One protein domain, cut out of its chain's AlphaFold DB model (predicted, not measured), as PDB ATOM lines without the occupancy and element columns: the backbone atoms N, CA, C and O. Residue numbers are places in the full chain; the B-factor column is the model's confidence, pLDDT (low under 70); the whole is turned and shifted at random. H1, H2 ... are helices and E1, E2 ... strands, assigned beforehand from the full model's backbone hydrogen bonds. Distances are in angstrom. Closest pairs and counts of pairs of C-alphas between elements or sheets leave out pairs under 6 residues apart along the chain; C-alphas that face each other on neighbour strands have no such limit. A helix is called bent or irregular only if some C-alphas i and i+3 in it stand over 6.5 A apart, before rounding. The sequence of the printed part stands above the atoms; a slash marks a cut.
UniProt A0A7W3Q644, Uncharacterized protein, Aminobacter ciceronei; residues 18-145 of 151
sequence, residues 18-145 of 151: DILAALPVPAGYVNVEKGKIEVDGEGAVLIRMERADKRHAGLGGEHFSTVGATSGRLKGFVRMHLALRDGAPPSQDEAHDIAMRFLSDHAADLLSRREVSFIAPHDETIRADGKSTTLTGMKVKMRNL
ATOM      1  N   ASP A  18     232.536 262.591 199.022       46.91
ATOM      2  CA  ASP A  18     231.218 262.982 199.535       46.91
ATOM      3  C   ASP A  18     230.091 262.061 199.050       46.91
ATOM      4  O   ASP A  18     229.115 261.854 199.768       46.91
ATOM      5  N   ILE A  19     230.243 261.416 197.887       47.47
ATOM      6  CA  ILE A  19     229.251 260.452 197.374       47.47
ATOM      7  C   ILE A  19     229.158 259.221 198.290       47.47
ATOM      8  O   ILE A  19     228.079 258.666 198.485       47.47
ATOM      9  N   LEU A  20     230.262 258.846 198.948       50.34
ATOM     10  CA  LEU A  20     230.277 257.769 199.944       50.34
ATOM     11  C   LEU A  20     229.680 258.196 201.294       50.34
ATOM     12  O   LEU A  20     229.175 257.348 202.026       50.34
ATOM     13  N   ALA A  21     229.714 259.490 201.622       49.66
ATOM     14  CA  ALA A  21     229.144 260.028 202.858       49.66
ATOM     15  C   ALA A  21     227.607 260.156 202.808       49.66
ATOM     16  O   ALA A  21     226.972 260.244 203.855       49.66
ATOM     17  N   ALA A  22     227.013 260.144 201.609       55.56
ATOM     18  CA  ALA A  22     225.579 260.335 201.390       55.56
ATOM     19  C   ALA A  22     224.762 259.031 201.283       55.56
ATOM     20  O   ALA A  22     223.544 259.083 201.111       55.56
ATOM     21  N   LEU A  23     225.403 257.858 201.361       70.62
ATOM     22  CA  LEU A  23     224.693 256.582 201.266       70.62
ATOM     23  C   LEU A  23     223.928 256.270 202.562       70.62
ATOM     24  O   LEU A  23     224.440 256.535 203.653       70.62
ATOM     25  N   PRO A  24     222.721 255.678 202.477       67.75
ATOM     26  CA  PRO A  24     221.885 255.395 203.636       67.75
ATOM     27  C   PRO A  24     222.479 254.248 204.462       67.75
ATOM     28  O   PRO A  24     222.143 253.075 204.292       67.75
ATOM     29  N   VAL A  25     223.379 254.600 205.376       74.75
ATOM     30  CA  VAL A  25     223.928 253.697 206.387       74.75
ATOM     31  C   VAL A  25     223.071 253.830 207.648       74.75
ATOM     32  O   VAL A  25     222.936 254.936 208.176       74.75
ATOM     33  N   PRO A  26     222.466 252.741 208.157       76.62
ATOM     34  CA  PRO A  26     221.724 252.786 209.405       76.62
ATOM     35  C   PRO A  26     222.593 253.273 210.564       76.62
ATOM     36  O   PRO A  26     223.789 252.981 210.639       76.62
ATOM     37  N   ALA A  27     221.966 253.967 211.512       84.25
ATOM     38  CA  ALA A  27     222.629 254.350 212.749       84.25
ATOM     39  C   ALA A  27     223.210 253.118 213.467       84.25
ATOM     40  O   ALA A  27     222.628 252.031 213.455       84.25
ATOM     41  N   GLY A  28     224.362 253.299 214.113       88.12
ATOM     42  CA  GLY A  28     225.033 252.227 214.849       88.12
ATOM     43  C   GLY A  28     225.999 251.379 214.020       88.12
ATOM     44  O   GLY A  28     226.431 250.338 214.507       88.12
ATOM     45  N   TYR A  29     226.370 251.811 212.813       90.62
ATOM     46  CA  TYR A  29     227.489 251.250 212.051       90.62
ATOM     47  C   TYR A  29     228.728 252.151 212.140       90.62
ATOM     48  O   TYR A  29     228.619 253.371 212.239       90.62
ATOM     49  N   VAL A  30     229.912 251.541 212.114       91.88
ATOM     50  CA  VAL A  30     231.215 252.220 212.150       91.88
ATOM     51  C   VAL A  30     232.115 251.699 211.039       91.88
ATOM     52  O   VAL A  30     232.059 250.520 210.690       91.88
ATOM     53  N   ASN A  31     232.977 252.567 210.509       91.62
ATOM     54  CA  ASN A  31     234.005 252.173 209.548       91.62
ATOM     55  C   ASN A  31     234.977 251.184 210.198       91.62
ATOM     56  O   ASN A  31     235.558 251.476 211.244       91.62
ATOM     57  N   VAL A  32     235.172 250.034 209.560       93.38
ATOM     58  CA  VAL A  32     236.152 249.019 209.977       93.38
ATOM     59  C   VAL A  32     237.254 248.819 208.946       93.38
ATOM     60  O   VAL A  32     238.339 248.372 209.298       93.38
ATOM     61  N   GLU A  33     237.002 249.192 207.692       90.75
ATOM     62  CA  GLU A  33     237.989 249.122 206.622       90.75
ATOM     63  C   GLU A  33     237.824 250.309 205.680       90.75
ATOM     64  O   GLU A  33     236.707 250.693 205.318       90.75
ATOM     65  N   LYS A  34     238.956 250.878 205.268       91.62
ATOM     66  CA  LYS A  34     239.030 251.846 204.181       91.62
ATOM     67  C   LYS A  34     240.295 251.577 203.384       91.62
ATOM     68  O   LYS A  34     241.395 251.731 203.910       91.62
ATOM     69  N   GLY A  35     240.131 251.196 202.125       91.06
ATOM     70  CA  GLY A  35     241.234 250.771 201.271       91.06
ATOM     71  C   GLY A  35     241.143 251.377 199.880       91.06
ATOM     72  O   GLY A  35     240.053 251.563 199.344       91.06
ATOM     73  N   LYS A  36     242.302 251.681 199.291       94.19
ATOM     74  CA  LYS A  36     242.393 251.947 197.853       94.19
ATOM     75  C   LYS A  36     242.363 250.610 197.123       94.19
ATOM     76  O   LYS A  36     243.107 249.705 197.493       94.19
ATOM     77  N   ILE A  37     241.529 250.513 196.102       93.81
ATOM     78  CA  ILE A  37     241.406 249.344 195.233       93.81
ATOM     79  C   ILE A  37     241.377 249.798 193.770       93.81
ATOM     80  O   ILE A  37     241.300 250.994 193.486       93.81
ATOM     81  N   GLU A  38     241.416 248.851 192.843       92.38
ATOM     82  CA  GLU A  38     241.187 249.100 191.421       92.38
ATOM     83  C   GLU A  38     239.967 248.299 190.966       92.38
ATOM     84  O   GLU A  38     239.827 247.126 191.314       92.38
ATOM     85  N   VAL A  39     239.071 248.934 190.210       88.31
ATOM     86  CA  VAL A  39     237.899 248.284 189.610       88.31
ATOM     87  C   VAL A  39     237.797 248.745 188.162       88.31
ATOM     88  O   VAL A  39     237.760 249.946 187.903       88.31
ATOM     89  N   ASP A  40     237.732 247.814 187.211       86.75
ATOM     90  CA  ASP A  40     237.708 248.080 185.761       86.75
ATOM     91  C   ASP A  40     238.838 249.011 185.266       86.75
ATOM     92  O   ASP A  40     238.606 249.900 184.437       86.75
ATOM     93  N   GLY A  41     240.052 248.856 185.802       87.94
ATOM     94  CA  GLY A  41     241.203 249.697 185.447       87.94
ATOM     95  C   GLY A  41     241.115 251.143 185.952       87.94
ATOM     96  O   GLY A  41     241.872 252.000 185.504       87.94
ATOM     97  N   GLU A  42     240.172 251.444 186.849       89.12
ATOM     98  CA  GLU A  42     240.007 252.753 187.479       89.12
ATOM     99  C   GLU A  42     240.265 252.644 188.985       89.12
ATOM    100  O   GLU A  42     239.752 251.744 189.658       89.12
ATOM    101  N   GLY A  43     241.043 253.585 189.525       91.38
ATOM    102  CA  GLY A  43     241.265 253.687 190.963       91.38
ATOM    103  C   GLY A  43     239.961 253.962 191.715       91.38
ATOM    104  O   GLY A  43     239.154 254.805 191.319       91.38
ATOM    105  N   ALA A  44     239.764 253.262 192.826       92.50
ATOM    106  CA  ALA A  44     238.567 253.351 193.647       92.50
ATOM    107  C   ALA A  44     238.893 253.223 195.143       92.50
ATOM    108  O   ALA A  44     240.004 252.869 195.547       92.50
ATOM    109  N   VAL A  45     237.909 253.532 195.980       92.62
ATOM    110  CA  VAL A  45     237.968 253.395 197.433       92.62
ATOM    111  C   VAL A  45     236.877 252.433 197.877       92.62
ATOM    112  O   VAL A  45     235.697 252.676 197.628       92.62
ATOM    113  N   LEU A  46     237.283 251.366 198.563       92.38
ATOM    114  CA  LEU A  46     236.398 250.503 199.332       92.38
ATOM    115  C   LEU A  46     236.254 251.082 200.738       92.38
ATOM    116  O   LEU A  46     237.254 251.367 201.400       92.38
ATOM    117  N   ILE A  47     235.015 251.211 201.202       91.69
ATOM    118  CA  ILE A  47     234.699 251.441 202.611       91.69
ATOM    119  C   ILE A  47     233.830 250.284 203.079       91.69
ATOM    120  O   ILE A  47     232.809 249.985 202.457       91.69
ATOM    121  N   ARG A  48     234.237 249.653 204.180       93.00
ATOM    122  CA  ARG A  48     233.453 248.644 204.887       93.00
ATOM    123  C   ARG A  48     233.045 249.189 206.243       93.00
ATOM    124  O   ARG A  48     233.876 249.669 207.016       93.00
ATOM    125  N   MET A  49     231.765 249.044 206.539       93.00
ATOM    126  CA  MET A  49     231.156 249.406 207.804       93.00
ATOM    127  C   MET A  49     230.505 248.185 208.436       93.00
ATOM    128  O   MET A  49     229.819 247.410 207.771       93.00
ATOM    129  N   GLU A  50     230.686 248.042 209.741       94.38
ATOM    130  CA  GLU A  50     230.102 246.966 210.543       94.38
ATOM    131  C   GLU A  50     229.413 247.553 211.769       94.38
ATOM    132  O   GLU A  50     229.605 248.724 212.110       94.38
ATOM    133  N   ARG A  51     228.596 246.746 212.443       92.56
ATOM    134  CA  ARG A  51     227.859 247.199 213.621       92.56
ATOM    135  C   ARG A  51     228.823 247.598 214.737       92.56
ATOM    136  O   ARG A  51     229.771 246.879 215.058       92.56
ATOM    137  N   ALA A  52     228.565 248.752 215.344       93.06
ATOM    138  CA  ALA A  52     229.366 249.309 216.429       93.06
ATOM    139  C   ALA A  52     229.391 248.382 217.653       93.06
ATOM    140  O   ALA A  52     230.417 248.264 218.318       93.06
ATOM    141  N   ASP A  53     228.283 247.678 217.902       94.06
ATOM    142  CA  ASP A  53     228.132 246.699 218.984       94.06
ATOM    143  C   ASP A  53     228.787 245.338 218.687       94.06
ATOM    144  O   ASP A  53     228.670 244.416 219.490       94.06
ATOM    145  N   LYS A  54     229.466 245.209 217.537       93.00
ATOM    146  CA  LYS A  54     230.205 244.019 217.084       93.00
ATOM    147  C   LYS A  54     229.369 242.756 216.893       93.00
ATOM    148  O   LYS A  54     229.920 241.698 216.583       93.00
ATOM    149  N   ARG A  55     228.045 242.840 217.016       92.06
ATOM    150  CA  ARG A  55     227.178 241.693 216.766       92.06
ATOM    151  C   ARG A  55     227.211 241.361 215.279       92.06
ATOM    152  O   ARG A  55     227.009 242.237 214.445       92.06
ATOM    153  N   HIS A  56     227.495 240.091 214.986       92.94
ATOM    154  CA  HIS A  56     227.614 239.552 213.625       92.94
ATOM    155  C   HIS A  56     228.621 240.320 212.752       92.94
ATOM    156  O   HIS A  56     228.481 240.343 211.538       92.94
ATOM    157  N   ALA A  57     229.626 240.952 213.361       92.00
ATOM    158  CA  ALA A  57     230.694 241.662 212.664       92.00
ATOM    159  C   ALA A  57     231.765 240.698 212.108       92.00
ATOM    160  O   ALA A  57     231.767 239.499 212.401       92.00
ATOM    161  N   GLY A  58     232.711 241.231 211.336       90.50
ATOM    162  CA  GLY A  58     233.797 240.477 210.719       90.50
ATOM    163  C   GLY A  58     233.453 239.846 209.367       90.50
ATOM    164  O   GLY A  58     232.381 240.039 208.784       90.50
ATOM    165  N   LEU A  59     234.413 239.085 208.833       88.00
ATOM    166  CA  LEU A  59     234.333 238.514 207.490       88.00
ATOM    167  C   LEU A  59     233.170 237.519 207.350       88.00
ATOM    168  O   LEU A  59     233.097 236.502 208.049       88.00
ATOM    169  N   GLY A  60     232.303 237.794 206.377       88.31
ATOM    170  CA  GLY A  60     231.078 237.034 206.130       88.31
ATOM    171  C   GLY A  60     229.913 237.429 207.039       88.31
ATOM    172  O   GLY A  60     228.850 236.847 206.908       88.31
ATOM    173  N   GLY A  61     230.090 238.387 207.950       92.69
ATOM    174  CA  GLY A  61     229.036 238.900 208.819       92.69
ATOM    175  C   GLY A  61     228.194 240.024 208.199       92.69
ATOM    176  O   GLY A  61     228.321 240.357 207.014       92.69
ATOM    177  N   GLU A  62     227.351 240.637 209.028       92.81
ATOM    178  CA  GLU A  62     226.567 241.825 208.692       92.81
ATOM    179  C   GLU A  62     227.481 243.012 208.389       92.81
ATOM    180  O   GLU A  62     228.397 243.328 209.151       92.81
ATOM    181  N   HIS A  63     227.217 243.701 207.282       92.94
ATOM    182  CA  HIS A  63     228.007 244.854 206.884       92.94
ATOM    183  C   HIS A  63     227.313 245.721 205.842       92.94
ATOM    184  O   HIS A  63     226.418 245.283 205.116       92.94
ATOM    185  N   PHE A  64     227.819 246.941 205.733       92.38
ATOM    186  CA  PHE A  64     227.628 247.802 204.582       92.38
ATOM    187  C   PHE A  64     228.971 247.969 203.892       92.38
ATOM    188  O   PHE A  64     229.964 248.288 204.546       92.38
ATOM    189  N   SER A  65     229.007 247.749 202.585       91.00
ATOM    190  CA  SER A  65     230.204 247.981 201.781       91.00
ATOM    191  C   SER A  65     229.869 248.870 200.605       91.00
ATOM    192  O   SER A  65     228.840 248.699 199.954       91.00
ATOM    193  N   THR A  66     230.767 249.801 200.319       90.62
ATOM    194  CA  THR A  66     230.623 250.757 199.225       90.62
ATOM    195  C   THR A  66     231.924 250.837 198.456       90.62
ATOM    196  O   THR A  66     232.993 250.893 199.072       90.62
ATOM    197  N   VAL A  67     231.839 250.904 197.133       90.81
ATOM    198  CA  VAL A  67     232.987 251.176 196.271       90.81
ATOM    199  C   VAL A  67     232.715 252.447 195.485       90.81
ATOM    200  O   VAL A  67     231.775 252.488 194.697       90.81
ATOM    201  N   GLY A  68     233.538 253.472 195.689       89.31
ATOM    202  CA  GLY A  68     233.475 254.732 194.944       89.31
ATOM    203  C   GLY A  68     234.713 254.916 194.079       89.31
ATOM    204  O   GLY A  68     235.832 254.748 194.562       89.31
ATOM    205  N   ALA A  69     234.531 255.255 192.809       87.81
ATOM    206  CA  ALA A  69     235.617 255.625 191.914       87.81
ATOM    207  C   ALA A  69     236.239 256.967 192.323       87.81
ATOM    208  O   ALA A  69     235.562 257.831 192.881       87.81
ATOM    209  N   THR A  70     237.500 257.205 191.959       82.38
ATOM    210  CA  THR A  70     238.110 258.542 192.102       82.38
ATOM    211  C   THR A  70     237.419 259.607 191.249       82.38
ATOM    212  O   THR A  70     237.542 260.787 191.554       82.38
ATOM    213  N   SER A  71     236.656 259.213 190.224       81.19
ATOM    214  CA  SER A  71     235.772 260.101 189.456       81.19
ATOM    215  C   SER A  71     234.502 260.523 190.210       81.19
ATOM    216  O   SER A  71     233.754 261.358 189.713       81.19
ATOM    217  N   GLY A  72     234.240 259.949 191.388       78.25
ATOM    218  CA  GLY A  72     233.022 260.153 192.173       78.25
ATOM    219  C   GLY A  72     231.922 259.127 191.888       78.25
ATOM    220  O   GLY A  72     230.995 258.993 192.674       78.25
ATOM    221  N   ARG A  73     232.024 258.334 190.819       84.38
ATOM    222  CA  ARG A  73     230.993 257.342 190.476       84.38
ATOM    223  C   ARG A  73     230.877 256.238 191.526       84.38
ATOM    224  O   ARG A  73     231.888 255.680 191.960       84.38
ATOM    225  N   LEU A  74     229.649 255.866 191.877       86.38
ATOM    226  CA  LEU A  74     229.399 254.682 192.693       86.38
ATOM    227  C   LEU A  74     229.596 253.430 191.828       86.38
ATOM    228  O   LEU A  74     228.949 253.269 190.799       86.38
ATOM    229  N   LYS A  75     230.500 252.542 192.243       86.44
ATOM    230  CA  LYS A  75     230.829 251.293 191.533       86.44
ATOM    231  C   LYS A  75     230.277 250.042 192.204       86.44
ATOM    232  O   LYS A  75     230.305 248.973 191.612       86.44
ATOM    233  N   GLY A  76     229.819 250.154 193.444       87.12
ATOM    234  CA  GLY A  76     229.188 249.044 194.135       87.12
ATOM    235  C   GLY A  76     228.632 249.454 195.484       87.12
ATOM    236  O   GLY A  76     229.189 250.311 196.173       87.12
ATOM    237  N   PHE A  77     227.538 248.805 195.863       88.31
ATOM    238  CA  PHE A  77     226.907 248.931 197.166       88.31
ATOM    239  C   PHE A  77     226.405 247.559 197.610       88.31
ATOM    240  O   PHE A  77     225.784 246.834 196.836       88.31
ATOM    241  N   VAL A  78     226.651 247.210 198.869       88.19
ATOM    242  CA  VAL A  78     226.095 246.018 199.507       88.19
ATOM    243  C   VAL A  78     225.585 246.394 200.888       88.19
ATOM    244  O   VAL A  78     226.303 247.014 201.671       88.19
ATOM    245  N   ARG A  79     224.367 245.944 201.196       88.69
ATOM    246  CA  ARG A  79     223.803 245.878 202.544       88.69
ATOM    247  C   ARG A  79     223.546 244.415 202.881       88.69
ATOM    248  O   ARG A  79     222.595 243.828 202.378       88.69
ATOM    249  N   MET A  80     224.367 243.851 203.755       89.00
ATOM    250  CA  MET A  80     224.192 242.503 204.287       89.00
ATOM    251  C   MET A  80     223.707 242.607 205.733       89.00
ATOM    252  O   MET A  80     224.456 243.050 206.603       89.00
ATOM    253  N   HIS A  81     222.450 242.251 205.994       87.19
ATOM    254  CA  HIS A  81     221.838 242.403 207.316       87.19
ATOM    255  C   HIS A  81     220.838 241.273 207.575       87.19
ATOM    256  O   HIS A  81     219.870 241.110 206.836       87.19
ATOM    257  N   LEU A  82     221.055 240.516 208.648       87.25
ATOM    258  CA  LEU A  82     220.281 239.346 209.053       87.25
ATOM    259  C   LEU A  82     218.806 239.660 209.316       87.25
ATOM    260  O   LEU A  82     217.961 238.805 209.084       87.25
ATOM    261  N   ALA A  83     218.471 240.885 209.732       83.88
ATOM    262  CA  ALA A  83     217.080 241.295 209.931       83.88
ATOM    263  C   ALA A  83     216.245 241.246 208.635       83.88
ATOM    264  O   ALA A  83     215.021 241.247 208.700       83.88
ATOM    265  N   LEU A  84     216.893 241.185 207.463       81.62
ATOM    266  CA  LEU A  84     216.227 241.017 206.169       81.62
ATOM    267  C   LEU A  84     215.882 239.550 205.855       81.62
ATOM    268  O   LEU A  84     215.183 239.303 204.880       81.62
ATOM    269  N   ARG A  85     216.357 238.584 206.654       82.75
ATOM    270  CA  ARG A  85     216.124 237.145 206.440       82.75
ATOM    271  C   ARG A  85     214.680 236.733 206.712       82.75
ATOM    272  O   ARG A  85     214.143 235.897 205.999       82.75
ATOM    273  N   ASP A  86     214.086 237.270 207.774       79.12
ATOM    274  CA  ASP A  86     212.832 236.747 208.337       79.12
ATOM    275  C   ASP A  86     211.570 237.341 207.666       79.12
ATOM    276  O   ASP A  86     210.454 237.125 208.134       79.12
ATOM    277  N   GLY A  87     211.738 238.092 206.570       76.31
ATOM    278  CA  GLY A  87     210.655 238.643 205.753       76.31
ATOM    279  C   GLY A  87     210.517 237.936 204.404       76.31
ATOM    280  O   GLY A  87     211.426 237.243 203.952       76.31
ATOM    281  N   ALA A  88     209.380 238.137 203.732       81.38
ATOM    282  CA  ALA A  88     209.262 237.737 202.333       81.38
ATOM    283  C   ALA A  88     210.265 238.554 201.494       81.38
ATOM    284  O   ALA A  88     210.308 239.781 201.644       81.38
ATOM    285  N   PRO A  89     211.078 237.916 200.631       81.69
ATOM    286  CA  PRO A  89     211.921 238.660 199.708       81.69
ATOM    287  C   PRO A  89     211.032 239.491 198.768       81.69
ATOM    288  O   PRO A  89     209.907 239.076 198.474       81.69
ATOM    289  N   PRO A  90     211.515 240.650 198.288       84.62
ATOM    290  CA  PRO A  90     210.752 241.457 197.346       84.62
ATOM    291  C   PRO A  90     210.456 240.654 196.075       84.62
ATOM    292  O   PRO A  90     211.276 239.845 195.624       84.62
ATOM    293  N   SER A  91     209.300 240.919 195.470       87.25
ATOM    294  CA  SER A  91     209.032 240.519 194.090       87.25
ATOM    295  C   SER A  91     210.051 241.149 193.133       87.25
ATOM    296  O   SER A  91     210.782 242.078 193.486       87.25
ATOM    297  N   GLN A  92     210.112 240.652 191.896       87.38
ATOM    298  CA  GLN A  92     211.027 241.203 190.895       87.38
ATOM    299  C   GLN A  92     210.749 242.684 190.602       87.38
ATOM    300  O   GLN A  92     211.695 243.463 190.501       87.38
ATOM    301  N   ASP A  93     209.475 243.073 190.533       87.81
ATOM    302  CA  ASP A  93     209.066 244.461 190.292       87.81
ATOM    303  C   ASP A  93     209.430 245.360 191.483       87.81
ATOM    304  O   ASP A  93     210.030 246.417 191.303       87.81
ATOM    305  N   GLU A  94     209.193 244.908 192.720       89.44
ATOM    306  CA  GLU A  94     209.605 245.654 193.919       89.44
ATOM    307  C   GLU A  94     211.129 245.797 194.007       89.44
ATOM    308  O   GLU A  94     211.640 246.872 194.328       89.44
ATOM    309  N   ALA A  95     211.879 244.733 193.707       87.19
ATOM    310  CA  ALA A  95     213.338 244.770 193.690       87.19
ATOM    311  C   ALA A  95     213.862 245.726 192.608       87.19
ATOM    312  O   ALA A  95     214.810 246.476 192.855       87.19
ATOM    313  N   HIS A  96     213.229 245.729 191.432       87.44
ATOM    314  CA  HIS A  96     213.522 246.673 190.364       87.44
ATOM    315  C   HIS A  96     213.278 248.117 190.816       87.44
ATOM    316  O   HIS A  96     214.177 248.946 190.691       87.44
ATOM    317  N   ASP A  97     212.116 248.417 191.391       89.50
ATOM    318  CA  ASP A  97     211.756 249.772 191.817       89.50
ATOM    319  C   ASP A  97     212.655 250.283 192.946       89.50
ATOM    320  O   ASP A  97     213.115 251.429 192.913       89.50
ATOM    321  N   ILE A  98     212.989 249.419 193.911       87.56
ATOM    322  CA  ILE A  98     213.976 249.718 194.957       87.56
ATOM    323  C   ILE A  98     215.324 250.071 194.323       87.56
ATOM    324  O   ILE A  98     215.941 251.066 194.713       87.56
ATOM    325  N   ALA A  99     215.771 249.283 193.346       86.50
ATOM    326  CA  ALA A  99     217.040 249.512 192.679       86.50
ATOM    327  C   ALA A  99     217.033 250.801 191.843       86.50
ATOM    328  O   ALA A  99     217.988 251.571 191.905       86.50
ATOM    329  N   MET A 100     215.958 251.083 191.103       87.81
ATOM    330  CA  MET A 100     215.841 252.305 190.302       87.81
ATOM    331  C   MET A 100     215.802 253.556 191.173       87.81
ATOM    332  O   MET A 100     216.458 254.542 190.838       87.81
ATOM    333  N   ARG A 101     215.099 253.511 192.311       88.75
ATOM    334  CA  ARG A 101     215.115 254.601 193.292       88.75
ATOM    335  C   ARG A 101     216.519 254.816 193.853       88.75
ATOM    336  O   ARG A 101     217.011 255.935 193.827       88.75
ATOM    337  N   PHE A 102     217.194 253.743 194.269       86.25
ATOM    338  CA  PHE A 102     218.569 253.827 194.767       86.25
ATOM    339  C   PHE A 102     219.521 254.455 193.737       86.25
ATOM    340  O   PHE A 102     220.313 255.330 194.078       86.25
ATOM    341  N   LEU A 103     219.427 254.044 192.469       84.62
ATOM    342  CA  LEU A 103     220.229 254.626 191.393       84.62
ATOM    343  C   LEU A 103     219.874 256.092 191.141       84.62
ATOM    344  O   LEU A 103     220.774 256.904 190.978       84.62
ATOM    345  N   SER A 104     218.592 256.452 191.138       86.44
ATOM    346  CA  SER A 104     218.168 257.847 190.985       86.44
ATOM    347  C   SER A 104     218.760 258.751 192.063       86.44
ATOM    348  O   SER A 104     219.188 259.861 191.756       86.44
ATOM    349  N   ASP A 105     218.821 258.263 193.300       85.44
ATOM    350  CA  ASP A 105     219.273 259.053 194.444       85.44
ATOM    351  C   ASP A 105     220.808 259.110 194.557       85.44
ATOM    352  O   ASP A 105     221.354 260.098 195.051       85.44
ATOM    353  N   HIS A 106     221.522 258.069 194.103       83.38
ATOM    354  CA  HIS A 106     222.951 257.892 194.415       83.38
ATOM    355  C   HIS A 106     223.875 257.619 193.218       83.38
ATOM    356  O   HIS A 106     225.094 257.688 193.371       83.38
ATOM    357  N   ALA A 107     223.333 257.292 192.045       82.44
ATOM    358  CA  ALA A 107     224.098 256.927 190.847       82.44
ATOM    359  C   ALA A 107     223.311 257.235 189.556       82.44
ATOM    360  O   ALA A 107     223.125 256.377 188.686       82.44
ATOM    361  N   ALA A 108     222.781 258.459 189.449       83.69
ATOM    362  CA  ALA A 108     221.871 258.848 188.368       83.69
ATOM    363  C   ALA A 108     222.521 258.773 186.972       83.69
ATOM    364  O   ALA A 108     221.825 258.615 185.967       83.69
ATOM    365  N   ASP A 109     223.853 258.831 186.900       77.81
ATOM    366  CA  ASP A 109     224.629 258.629 185.676       77.81
ATOM    367  C   ASP A 109     224.371 257.250 185.041       77.81
ATOM    368  O   ASP A 109     224.349 257.132 183.811       77.81
ATOM    369  N   LEU A 110     224.054 256.237 185.854       78.25
ATOM    370  CA  LEU A 110     223.725 254.883 185.401       78.25
ATOM    371  C   LEU A 110     222.306 254.755 184.822       78.25
ATOM    372  O   LEU A 110     221.991 253.745 184.195       78.25
ATOM    373  N   LEU A 111     221.428 255.752 184.988       81.88
ATOM    374  CA  LEU A 111     220.041 255.646 184.522       81.88
ATOM    375  C   LEU A 111     219.894 255.825 183.009       81.88
ATOM    376  O   LEU A 111     219.009 255.218 182.410       81.88
ATOM    377  N   SER A 112     220.734 256.645 182.379       73.62
ATOM    378  CA  SER A 112     220.489 257.116 181.006       73.62
ATOM    379  C   SER A 112     220.578 256.024 179.932       73.62
ATOM    380  O   SER A 112     219.883 256.101 178.918       73.62
ATOM    381  N   ARG A 113     221.427 255.009 180.131       78.44
ATOM    382  CA  ARG A 113     221.704 253.947 179.153       78.44
ATOM    383  C   ARG A 113     222.055 252.644 179.864       78.44
ATOM    384  O   ARG A 113     223.229 252.336 180.048       78.44
ATOM    385  N   ARG A 114     221.032 251.883 180.257       80.88
ATOM    386  CA  ARG A 114     221.194 250.654 181.045       80.88
ATOM    387  C   ARG A 114     220.427 249.467 180.487       80.88
ATOM    388  O   ARG A 114     219.352 249.628 179.919       80.88
ATOM    389  N   GLU A 115     220.958 248.285 180.755       84.44
ATOM    390  CA  GLU A 115     220.233 247.018 180.714       84.44
ATOM    391  C   GLU A 115     220.179 246.452 182.138       84.44
ATOM    392  O   GLU A 115     221.195 246.435 182.835       84.44
ATOM    393  N   VAL A 116     218.996 246.033 182.594       84.56
ATOM    394  CA  VAL A 116     218.807 245.450 183.930       84.56
ATOM    395  C   VAL A 116     218.779 243.929 183.817       84.56
ATOM    396  O   VAL A 116     218.042 243.376 183.006       84.56
ATOM    397  N   SER A 117     219.566 243.255 184.652       84.19
ATOM    398  CA  SER A 117     219.611 241.801 184.774       84.19
ATOM    399  C   SER A 117     219.294 241.387 186.209       84.19
ATOM    400  O   SER A 117     219.781 241.993 187.163       84.19
ATOM    401  N   PHE A 118     218.487 240.341 186.362       84.06
ATOM    402  CA  PHE A 118     218.078 239.811 187.658       84.06
ATOM    403  C   PHE A 118     218.696 238.436 187.893       84.06
ATOM    404  O   PHE A 118     218.788 237.617 186.980       84.06
ATOM    405  N   ILE A 119     219.072 238.168 189.140       75.75
ATOM    406  CA  ILE A 119     219.360 236.824 189.637       75.75
ATOM    407  C   ILE A 119     218.389 236.579 190.791       75.75
ATOM    408  O   ILE A 119     218.494 237.222 191.842       75.75
ATOM    409  N   ALA A 120     217.413 235.703 190.549       80.00
ATOM    410  CA  ALA A 120     216.311 235.403 191.455       80.00
ATOM    411  C   ALA A 120     215.917 233.911 191.367       80.00
ATOM    412  O   ALA A 120     215.652 233.437 190.259       80.00
ATOM    413  N   PRO A 121     215.829 233.181 192.496       82.25
ATOM    414  CA  PRO A 121     216.351 233.562 193.810       82.25
ATOM    415  C   PRO A 121     217.889 233.635 193.797       82.25
ATOM    416  O   PRO A 121     218.547 232.993 192.980       82.25
ATOM    417  N   HIS A 122     218.464 234.420 194.705       83.38
ATOM    418  CA  HIS A 122     219.905 234.448 194.960       83.38
ATOM    419  C   HIS A 122     220.167 234.218 196.444       83.38
ATOM    420  O   HIS A 122     219.634 234.947 197.282       83.38
ATOM    421  N   ASP A 123     221.002 233.230 196.745       88.50
ATOM    422  CA  ASP A 123     221.411 232.896 198.104       88.50
ATOM    423  C   ASP A 123     222.794 233.480 198.400       88.50
ATOM    424  O   ASP A 123     223.737 233.328 197.624       88.50
ATOM    425  N   GLU A 124     222.927 234.107 199.563       86.69
ATOM    426  CA  GLU A 124     224.207 234.513 200.140       86.69
ATOM    427  C   GLU A 124     224.394 233.851 201.503       86.69
ATOM    428  O   GLU A 124     223.441 233.634 202.250       86.69
ATOM    429  N   THR A 125     225.639 233.536 201.858       89.44
ATOM    430  CA  THR A 125     225.951 233.002 203.190       89.44
ATOM    431  C   THR A 125     226.401 234.123 204.115       89.44
ATOM    432  O   THR A 125     227.404 234.784 203.848       89.44
ATOM    433  N   ILE A 126     225.708 234.283 205.243       89.94
ATOM    434  CA  ILE A 126     226.081 235.191 206.329       89.94
ATOM    435  C   ILE A 126     226.495 234.405 207.579       89.94
ATOM    436  O   ILE A 126     225.879 233.403 207.937       89.94
ATOM    437  N   ARG A 127     227.545 234.846 208.271       90.75
ATOM    438  CA  ARG A 127     227.958 234.310 209.572       90.75
ATOM    439  C   ARG A 127     227.306 235.106 210.695       90.75
ATOM    440  O   ARG A 127     227.566 236.296 210.848       90.75
ATOM    441  N   ALA A 128     226.504 234.428 211.507       87.75
ATOM    442  CA  ALA A 128     225.829 234.983 212.674       87.75
ATOM    443  C   ALA A 128     225.859 233.960 213.818       87.75
ATOM    444  O   ALA A 128     225.717 232.763 213.583       87.75
ATOM    445  N   ASP A 129     226.095 234.417 215.050       88.31
ATOM    446  CA  ASP A 129     226.099 233.576 216.261       88.31
ATOM    447  C   ASP A 129     226.970 232.304 216.151       88.31
ATOM    448  O   ASP A 129     226.604 231.218 216.602       88.31
ATOM    449  N   GLY A 130     228.133 232.428 215.497       84.81
ATOM    450  CA  GLY A 130     229.072 231.321 215.278       84.81
ATOM    451  C   GLY A 130     228.627 230.292 214.230       84.81
ATOM    452  O   GLY A 130     229.270 229.253 214.095       84.81
ATOM    453  N   LYS A 131     227.552 230.560 213.479       88.56
ATOM    454  CA  LYS A 131     226.986 229.659 212.467       88.56
ATOM    455  C   LYS A 131     226.847 230.350 211.115       88.56
ATOM    456  O   LYS A 131     226.629 231.557 211.029       88.56
ATOM    457  N   SER A 132     226.945 229.564 210.048       90.56
ATOM    458  CA  SER A 132     226.561 230.010 208.708       90.56
ATOM    459  C   SER A 132     225.042 229.961 208.573       90.56
ATOM    460  O   SER A 132     224.416 228.965 208.925       90.56
ATOM    461  N   THR A 133     224.464 231.037 208.061       88.19
ATOM    462  CA  THR A 133     223.040 231.200 207.779       88.19
ATOM    463  C   THR A 133     222.888 231.612 206.322       88.19
ATOM    464  O   THR A 133     223.653 232.446 205.840       88.19
ATOM    465  N   THR A 134     221.911 231.052 205.616       88.69
ATOM    466  CA  THR A 134     221.578 231.484 204.254       88.69
ATOM    467  C   THR A 134     220.640 232.683 204.304       88.69
ATOM    468  O   THR A 134     219.659 232.681 205.050       88.69
ATOM    469  N   LEU A 135     220.948 233.704 203.510       85.44
ATOM    470  CA  LEU A 135     220.072 234.827 203.221       85.44
ATOM    471  C   LEU A 135     219.642 234.724 201.759       85.44
ATOM    472  O   LEU A 135     220.461 234.881 200.857       85.44
ATOM    473  N   THR A 136     218.361 234.445 201.545       84.06
ATOM    474  CA  THR A 136     217.766 234.368 200.211       84.06
ATOM    475  C   THR A 136     217.166 235.717 199.848       84.06
ATOM    476  O   THR A 136     216.437 236.324 200.632       84.06
ATOM    477  N   GLY A 137     217.452 236.191 198.645       82.88
ATOM    478  CA  GLY A 137     216.897 237.429 198.127       82.88
ATOM    479  C   GLY A 137     216.971 237.492 196.613       82.88
ATOM    480  O   GLY A 137     216.883 236.482 195.915       82.88
ATOM    481  N   MET A 138     217.140 238.708 196.111       84.38
ATOM    482  CA  MET A 138     217.302 238.988 194.695       84.38
ATOM    483  C   MET A 138     218.517 239.879 194.490       84.38
ATOM    484  O   MET A 138     218.730 240.834 195.238       84.38
ATOM    485  N   LYS A 139     219.298 239.585 193.451       85.31
ATOM    486  CA  LYS A 139     220.382 240.455 193.007       85.31
ATOM    487  C   LYS A 139     219.978 241.132 191.710       85.31
ATOM    488  O   LYS A 139     219.733 240.459 190.710       85.31
ATOM    489  N   VAL A 140     219.937 242.456 191.732       84.06
ATOM    490  CA  VAL A 140     219.753 243.279 190.537       84.06
ATOM    491  C   VAL A 140     221.130 243.752 190.093       84.06
ATOM    492  O   VAL A 140     221.886 244.284 190.900       84.06
ATOM    493  N   LYS A 141     221.465 243.498 188.832       83.62
ATOM    494  CA  LYS A 141     222.696 243.938 188.181       83.62
ATOM    495  C   LYS A 141     222.343 244.869 187.039       83.62
ATOM    496  O   LYS A 141     221.364 244.631 186.329       83.62
ATOM    497  N   MET A 142     223.159 245.882 186.814       83.56
ATOM    498  CA  MET A 142     222.942 246.834 185.734       83.56
ATOM    499  C   MET A 142     224.158 246.877 184.839       83.56
ATOM    500  O   MET A 142     225.277 247.067 185.304       83.56
ATOM    501  N   ARG A 143     223.934 246.739 183.536       85.50
ATOM    502  CA  ARG A 143     224.966 246.963 182.536       85.50
ATOM    503  C   ARG A 143     224.842 248.376 182.003       85.50
ATOM    504  O   ARG A 143     223.809 248.728 181.435       85.50
ATOM    505  N   ASN A 144     225.896 249.167 182.141       82.81
ATOM    506  CA  ASN A 144     226.007 250.447 181.465       82.81
ATOM    507  C   ASN A 144     226.235 250.198 179.968       82.81
ATOM    508  O   ASN A 144     227.215 249.572 179.573       82.81
ATOM    509  N   LEU A 145     225.337 250.683 179.115       84.12
ATOM    510  CA  LEU A 145     225.423 250.490 177.665       84.12
ATOM    511  C   LEU A 145     226.396 251.467 176.985       84.12
ATOM    512  O   LEU A 145     226.646 251.335 175.790       84.12
TER     513      LEU A 145
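This is residues 18 to 145 of the 151 residues of an uncharacterized protein of Aminobacter ciceronei (UniProt A0A7W3Q644). A twisted sheet of four strands, E1 to E4, makes one half of the domain, and a long two-stranded ribbon, the hairpin of E5 and E6, bent midway, makes the other. Helix H2 packs on the ribbon with residues 92 to 100 and reaches with its last residue to the beginning of E4, while the short H1 only grazes the sheet and the short H3 sits between H2 and the ribbon's E5 along the chain. The printed part has 128 residues, with three named helices and six named strands in the order H1 E1 E2 E3 E4 H2 H3 E5 E6; the larger sheet runs E1 - E2 - E3 - E4, both sheets are antiparallel, and the class is mixed, helices and strands. The whole is compact, with a radius of gyration of the C-alphas of 15.2 A and spans of 42 by 34 by 25 A.

Find C-alpha 29 at (227.489, 251.250, 212.051), where E1 begins; it runs to residue 39, 24.9 A away, and bends by 71 degrees at residue 36. E2, residues 42 to 51, is 29.4 A long; E3 holds residues 63 to 69 and E4 residues 74 to 80. H1 holds residues 18 to 21. H2, residues 92 to 106, starts at (211.027, 241.203, 190.895) and is 20.8 A long; H3 holds residues 108 to 111. E5, residues 114 to 128, is 35.6 A long and bends by 66 degrees at residue 121. E6, residues 131 to 144, is 37.3 A long, bends by 59 degrees at residue 137 and ends at (226.007, 250.447, 181.465).

Start with E1 to E4, a meander, each strand the antiparallel neighbour of the one before. Look for N 35 and O 46, 3.0 A, in the hairpin E1 and E2; N 47 and O 66, 3.0 A, in the hairpin E2 and E3; and N 65 and O 78, 2.9 A, in the hairpin E3 and E4. H1 only grazes this sheet, with its residues 18 to 20; its closest C-alphas to E3 are those of Leu 20 and Gly 68, 6.7 A apart. From edge strand E4, the closest C-alphas to E5 are those of Met 80 and Ile 126, 7.8 A apart, and to H2 those of Leu 74 and His 106, 7.4 A apart. E4 and E6 are apart. In the hairpin E5 and E6, find N 117 and O 141, 2.8 A. The closest C-alphas of H2 and E6 are those of Ala 95 and Met 138, 7.1 A apart. H2 touches H3 with residues 100 to 104 alone, closest at the C-alphas of Leu 103 and Leu 110, 6.9 A. In H2 every O i to N i+4 pair is within hydrogen-bond range; H1 and H3 are too short for such a pair.

The C-alphas farthest apart are those of Ser 112 and Gly 130, 43.7 A. The printed part has no cut. The links E2 to E3 and E4 to H2 are long, each with 11 residues. Mean pLDDT of the printed part is 85.2; residues 18 to 22 and 24 are under 70.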